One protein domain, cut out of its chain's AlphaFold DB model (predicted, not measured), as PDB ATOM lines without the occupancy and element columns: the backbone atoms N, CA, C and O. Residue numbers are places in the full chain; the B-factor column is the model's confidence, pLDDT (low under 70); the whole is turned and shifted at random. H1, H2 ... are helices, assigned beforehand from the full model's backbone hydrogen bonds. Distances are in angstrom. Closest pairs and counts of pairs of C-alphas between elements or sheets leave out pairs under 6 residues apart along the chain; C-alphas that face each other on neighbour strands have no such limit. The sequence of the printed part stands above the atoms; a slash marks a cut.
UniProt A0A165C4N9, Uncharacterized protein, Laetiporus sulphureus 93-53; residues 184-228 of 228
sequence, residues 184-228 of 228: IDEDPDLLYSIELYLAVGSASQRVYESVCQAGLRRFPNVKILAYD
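What this domain is: This is residues 184 to 228 of the 228 residues of an uncharacterized protein of Laetiporus sulphureus 93-53 (UniProt A0A165C4N9). Two helices, H2 and H1, form a helical hairpin shaped like a V, closed near the tight link between them and open at the other end. After H2 the last stretch, residues 219 to 228, folds back across the open side of the V toward the closed end. The printed part has 45 residues with two named helices, H1 then H2, and no named strand; its class is all helix. It is compact, with a radius of gyration of the C-alphas of 10.1 A, and spans 28 by 22 by 17 A.

Where its parts are: H2, the longest helix, holds residues 205 to 218 and is 20.1 A long, from C-alpha 205 at (23.935, -20.847, -11.309) to C-alpha 218 at (6.271, -25.607, -19.681). H1 holds residues 188 to 200, 17.9 A, beginning at C-alpha 188 at (3.539, -22.986, -4.065).

How they stand to each other: H2 touches H1 with residues 207 to 208 alone, and H1 touches H2 with residues 196 to 200 alone. Their closest C-alphas, those of Tyr 208 and Val 200, are 6.4 A apart. They run opposite ways at a steep tilt of 40 degrees. In H1 and H2 every O i to N i+4 pair is within hydrogen-bond range.

The domain as a whole: The two farthest C-alphas, of Glu 186 and Ser 204, are 28.5 A apart. The printed part has no cut and ends at Asp 228, the chain's last residue and the one printed residue with pLDDT under 70.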
ATOM      1  N   ILE A 184       5.797 -20.249   3.745       84.94
ATOM      2  CA  ILE A 184       6.221 -21.043   2.575       84.94
ATOM      3  C   ILE A 184       5.058 -21.902   2.036       84.94
ATOM      4  O   ILE A 184       4.987 -22.158   0.838       84.94
ATOM      5  N   ASP A 185       4.119 -22.301   2.899       83.50
ATOM      6  CA  ASP A 185       2.961 -23.131   2.535       83.50
ATOM      7  C   ASP A 185       1.885 -22.373   1.724       83.50
ATOM      8  O   ASP A 185       1.034 -23.004   1.093       83.50
ATOM      9  N   GLU A 186       1.892 -21.034   1.741       86.88
ATOM     10  CA  GLU A 186       0.902 -20.200   1.039       86.88
ATOM     11  C   GLU A 186       1.275 -19.905  -0.422       86.88
ATOM     12  O   GLU A 186       0.380 -19.715  -1.251       86.88
ATOM     13  N   ASP A 187       2.570 -19.906  -0.754       88.19
ATOM     14  CA  ASP A 187       3.075 -19.678  -2.111       88.19
ATOM     15  C   ASP A 187       3.728 -20.966  -2.669       88.19
ATOM     16  O   ASP A 187       4.893 -21.264  -2.382       88.19
ATOM     17  N   PRO A 188       3.004 -21.754  -3.492       88.94
ATOM     18  CA  PRO A 188       3.539 -22.986  -4.065       88.94
ATOM     19  C   PRO A 188       4.651 -22.737  -5.096       88.94
ATOM     20  O   PRO A 188       5.456 -23.640  -5.336       88.94
ATOM     21  N   ASP A 189       4.730 -21.540  -5.688       90.06
ATOM     22  CA  ASP A 189       5.797 -21.176  -6.624       90.06
ATOM     23  C   ASP A 189       7.085 -20.845  -5.852       90.06
ATOM     24  O   ASP A 189       8.178 -21.253  -6.262       90.06
ATOM     25  N   LEU A 190       6.960 -20.189  -4.689       90.25
ATOM     26  CA  LEU A 190       8.053 -20.003  -3.730       90.25
ATOM     27  C   LEU A 190       8.588 -21.355  -3.248       90.25
ATOM     28  O   LEU A 190       9.790 -21.600  -3.382       90.25
ATOM     29  N   LEU A 191       7.719 -22.250  -2.760       90.69
ATOM     30  CA  LEU A 191       8.116 -23.600  -2.340       90.69
ATOM     31  C   LEU A 191       8.837 -24.347  -3.473       90.69
ATOM     32  O   LEU A 191       9.927 -24.873  -3.257       90.69
ATOM     33  N   TYR A 192       8.288 -24.323  -4.693       90.19
ATOM     34  CA  TYR A 192       8.922 -24.931  -5.865       90.19
ATOM     35  C   TYR A 192      10.307 -24.338  -6.168       90.19
ATOM     36  O   TYR A 192      11.236 -25.083  -6.483       90.19
ATOM     37  N   SER A 193      10.480 -23.017  -6.048       90.31
ATOM     38  CA  SER A 193      11.782 -22.370  -6.257       90.31
ATOM     39  C   SER A 193      12.813 -22.753  -5.186       90.31
ATOM     40  O   SER A 193      13.970 -23.007  -5.525       90.31
ATOM     41  N   ILE A 194      12.392 -22.899  -3.924       90.56
ATOM     42  CA  ILE A 194      13.244 -23.358  -2.815       90.56
ATOM     43  C   ILE A 194      13.627 -24.830  -3.007       90.56
ATOM     44  O   ILE A 194      14.807 -25.170  -2.916       90.56
ATOM     45  N   GLU A 195      12.668 -25.708  -3.320       90.00
ATOM     46  CA  GLU A 195      12.939 -27.121  -3.625       90.00
ATOM     47  C   GLU A 195      13.902 -27.265  -4.809       90.00
ATOM     48  O   GLU A 195      14.842 -28.059  -4.746       90.00
ATOM     49  N   LEU A 196      13.705 -26.472  -5.867       90.62
ATOM     50  CA  LEU A 196      14.583 -26.453  -7.031       90.62
ATOM     51  C   LEU A 196      15.992 -25.976  -6.661       90.62
ATOM     52  O   LEU A 196      16.961 -26.634  -7.034       90.62
ATOM     53  N   TYR A 197      16.123 -24.881  -5.910       89.88
ATOM     54  CA  TYR A 197      17.415 -24.375  -5.447       89.88
ATOM     55  C   TYR A 197      18.156 -25.415  -4.591       89.88
ATOM     56  O   TYR A 197      19.318 -25.715  -4.857       89.88
ATOM     57  N   LEU A 198      17.473 -26.040  -3.626       90.12
ATOM     58  CA  LEU A 198      18.052 -27.074  -2.760       90.12
ATOM     59  C   LEU A 198      18.443 -28.340  -3.541       90.12
ATOM     60  O   LEU A 198      19.527 -28.882  -3.325       90.12
ATOM     61  N   ALA A 199      17.613 -28.793  -4.487       88.00
ATOM     62  CA  ALA A 199      17.930 -29.929  -5.355       88.00
ATOM     63  C   ALA A 199      19.113 -29.641  -6.300       88.00
ATOM     64  O   ALA A 199      19.874 -30.546  -6.645       88.00
ATOM     65  N   VAL A 200      19.281 -28.378  -6.704       88.44
ATOM     66  CA  VAL A 200      20.372 -27.888  -7.558       88.44
ATOM     67  C   VAL A 200      21.589 -27.433  -6.730       88.44
ATOM     68  O   VAL A 200      22.618 -27.119  -7.317       88.44
ATOM     69  N   GLY A 201      21.547 -27.494  -5.390       72.12
ATOM     70  CA  GLY A 201      22.490 -26.873  -4.435       72.12
ATOM     71  C   GLY A 201      23.961 -27.332  -4.440       72.12
ATOM     72  O   GLY A 201      24.699 -27.056  -3.499       72.12
ATOM     73  N   SER A 202      24.404 -28.039  -5.480       71.88
ATOM     74  CA  SER A 202      25.816 -28.348  -5.774       71.88
ATOM     75  C   SER A 202      26.233 -28.013  -7.217       71.88
ATOM     76  O   SER A 202      27.385 -28.223  -7.597       71.88
ATOM     77  N   ALA A 203      25.315 -27.497  -8.037       79.06
ATOM     78  CA  ALA A 203      25.547 -27.122  -9.424       79.06
ATOM     79  C   ALA A 203      25.689 -25.601  -9.577       79.06
ATOM     80  O   ALA A 203      25.214 -24.819  -8.760       79.06
ATOM     81  N   SER A 204      26.327 -25.166 -10.664       87.00
ATOM     82  CA  SER A 204      26.470 -23.738 -10.970       87.00
ATOM     83  C   SER A 204      25.117 -23.060 -11.207       87.00
ATOM     84  O   SER A 204      24.249 -23.674 -11.826       87.00
ATOM     85  N   GLN A 205      25.017 -21.762 -10.904       89.12
ATOM     86  CA  GLN A 205      23.935 -20.847 -11.309       89.12
ATOM     87  C   GLN A 205      23.362 -21.124 -12.716       89.12
ATOM     88  O   GLN A 205      22.153 -21.231 -12.888       89.12
ATOM     89  N   ARG A 206      24.224 -21.363 -13.716       88.62
ATOM     90  CA  ARG A 206      23.824 -21.661 -15.110       88.62
ATOM     91  C   ARG A 206      22.923 -22.900 -15.249       88.62
ATOM     92  O   ARG A 206      22.159 -23.004 -16.206       88.62
ATOM     93  N   VAL A 207      23.027 -23.861 -14.328       91.50
ATOM     94  CA  VAL A 207      22.168 -25.056 -14.270       91.50
ATOM     95  C   VAL A 207      20.813 -24.697 -13.670       91.50
ATOM     96  O   VAL A 207      19.803 -25.074 -14.258       91.50
ATOM     97  N   TYR A 208      20.783 -23.922 -12.580       91.38
ATOM     98  CA  TYR A 208      19.540 -23.393 -12.008       91.38
ATOM     99  C   TYR A 208      18.762 -22.594 -13.063       91.38
ATOM    100  O   TYR A 208      17.646 -22.966 -13.411       91.38
ATOM    101  N   GLU A 209      19.395 -21.600 -13.691       92.19
ATOM    102  CA  GLU A 209      18.805 -20.783 -14.762       92.19
ATOM    103  C   GLU A 209      18.286 -21.621 -15.941       92.19
ATOM    104  O   GLU A 209      17.193 -21.369 -16.450       92.19
ATOM    105  N   SER A 210      19.034 -22.647 -16.363       91.31
ATOM    106  CA  SER A 210      18.619 -23.560 -17.437       91.31
ATOM    107  C   SER A 210      17.369 -24.368 -17.063       91.31
ATOM    108  O   SER A 210      16.462 -24.519 -17.888       91.31
ATOM    109  N   VAL A 211      17.273 -24.841 -15.814       92.00
ATOM    110  CA  VAL A 211      16.086 -25.558 -15.323       92.00
ATOM    111  C   VAL A 211      14.905 -24.603 -15.144       92.00
ATOM    112  O   VAL A 211      13.815 -24.926 -15.613       92.00
ATOM    113  N   CYS A 212      15.107 -23.404 -14.592       90.19
ATOM    114  CA  CYS A 212      14.074 -22.367 -14.499       90.19
ATOM    115  C   CYS A 212      13.532 -21.990 -15.884       90.19
ATOM    116  O   CYS A 212      12.320 -21.958 -16.094       90.19
ATOM    117  N   GLN A 213      14.408 -21.795 -16.876       90.69
ATOM    118  CA  GLN A 213      13.989 -21.487 -18.243       90.69
ATOM    119  C   GLN A 213      13.238 -22.661 -18.896       90.69
ATOM    120  O   GLN A 213      12.289 -22.435 -19.649       90.69
ATOM    121  N   ALA A 214      13.615 -23.913 -18.616       90.94
ATOM    122  CA  ALA A 214      12.856 -25.084 -19.056       90.94
ATOM    123  C   ALA A 214      11.480 -25.178 -18.362       90.94
ATOM    124  O   ALA A 214      10.485 -25.479 -19.027       90.94
ATOM    125  N   GLY A 215      11.414 -24.857 -17.067       90.50
ATOM    126  CA  GLY A 215      10.188 -24.769 -16.271       90.50
ATOM    127  C   GLY A 215       9.214 -23.737 -16.832       90.50
ATOM    128  O   GLY A 215       8.092 -24.094 -17.181       90.50
ATOM    129  N   LEU A 216       9.663 -22.496 -17.045       92.31
ATOM    130  CA  LEU A 216       8.851 -21.404 -17.604       92.31
ATOM    131  C   LEU A 216       8.314 -21.706 -19.013       92.31
ATOM    132  O   LEU A 216       7.178 -21.360 -19.330       92.31
ATOM    133  N   ARG A 217       9.075 -22.416 -19.863       92.62
ATOM    134  CA  ARG A 217       8.572 -22.881 -21.176       92.62
ATOM    135  C   ARG A 217       7.410 -23.872 -21.048       92.62
ATOM    136  O   ARG A 217       6.617 -23.993 -21.982       92.62
ATOM    137  N   ARG A 218       7.331 -24.621 -19.943       92.88
ATOM    138  CA  ARG A 218       6.271 -25.607 -19.681       92.88
ATOM    139  C   ARG A 218       5.108 -25.020 -18.880       92.88
ATOM    140  O   ARG A 218       3.966 -25.402 -19.129       92.88
ATOM    141  N   PHE A 219       5.403 -24.105 -17.963       93.25
ATOM    142  CA  PHE A 219       4.473 -23.478 -17.031       93.25
ATOM    143  C   PHE A 219       4.718 -21.953 -17.002       93.25
ATOM    144  O   PHE A 219       5.356 -21.443 -16.084       93.25
ATOM    145  N   PRO A 220       4.225 -21.197 -18.002       91.25
ATOM    146  CA  PRO A 220       4.559 -19.776 -18.170       91.25
ATOM    147  C   PRO A 220       3.949 -18.844 -17.112       91.25
ATOM    148  O   PRO A 220       4.284 -17.665 -17.085       91.25
ATOM    149  N   ASN A 221       3.054 -19.357 -16.263       91.81
ATOM    150  CA  ASN A 221       2.389 -18.595 -15.205       91.81
ATOM    151  C   ASN A 221       3.063 -18.754 -13.826       91.81
ATOM    152  O   ASN A 221       2.600 -18.130 -12.881       91.81
ATOM    153  N   VAL A 222       4.093 -19.604 -13.708       89.25
ATOM    154  CA  VAL A 222       4.786 -19.888 -12.438       89.25
ATOM    155  C   VAL A 222       5.834 -18.811 -12.170       89.25
ATOM    156  O   VAL A 222       6.705 -18.562 -13.009       89.25
ATOM    157  N   LYS A 223       5.788 -18.196 -10.991       91.06
ATOM    158  CA  LYS A 223       6.723 -17.158 -10.544       91.06
ATOM    159  C   LYS A 223       7.956 -17.781  -9.875       91.06
ATOM    160  O   LYS A 223       8.125 -17.719  -8.662       91.06
ATOM    161  N   ILE A 224       8.846 -18.363 -10.677       89.88
ATOM    162  CA  ILE A 224      10.124 -18.899 -10.174       89.88
ATOM    163  C   ILE A 224      11.058 -17.739  -9.785       89.88
ATOM    164  O   ILE A 224      11.242 -16.808 -10.574       89.88
ATOM    165  N   LEU A 225      11.669 -17.804  -8.597       89.06
ATOM    166  CA  LEU A 225      12.689 -16.843  -8.162       89.06
ATOM    167  C   LEU A 225      13.964 -16.921  -9.019       89.06
ATOM    168  O   LEU A 225      14.361 -17.993  -9.489       89.06
ATOM    169  N   ALA A 226      14.623 -15.775  -9.200       85.50
ATOM    170  CA  ALA A 226      15.961 -15.702  -9.780       85.50
ATOM    171  C   ALA A 226      17.018 -16.276  -8.813       85.50
ATOM    172  O   ALA A 226      16.707 -16.631  -7.680       85.50
ATOM    173  N   TYR A 227      18.256 -16.417  -9.291       80.81
ATOM    174  CA  TYR A 227      19.393 -16.865  -8.473       80.81
ATOM    175  C   TYR A 227      20.066 -15.713  -7.695       80.81
ATOM    176  O   TYR A 227      20.819 -15.972  -6.762       80.81
ATOM    177  N   ASP A 228      19.804 -14.475  -8.121       65.12
ATOM    178  CA  ASP A 228      20.395 -13.209  -7.661       65.12
ATOM    179  C   ASP A 228      19.376 -12.446  -6.790       65.12
ATOM    180  O   ASP A 228      18.182 -12.440  -7.192       65.12
TER     181      ASP A 228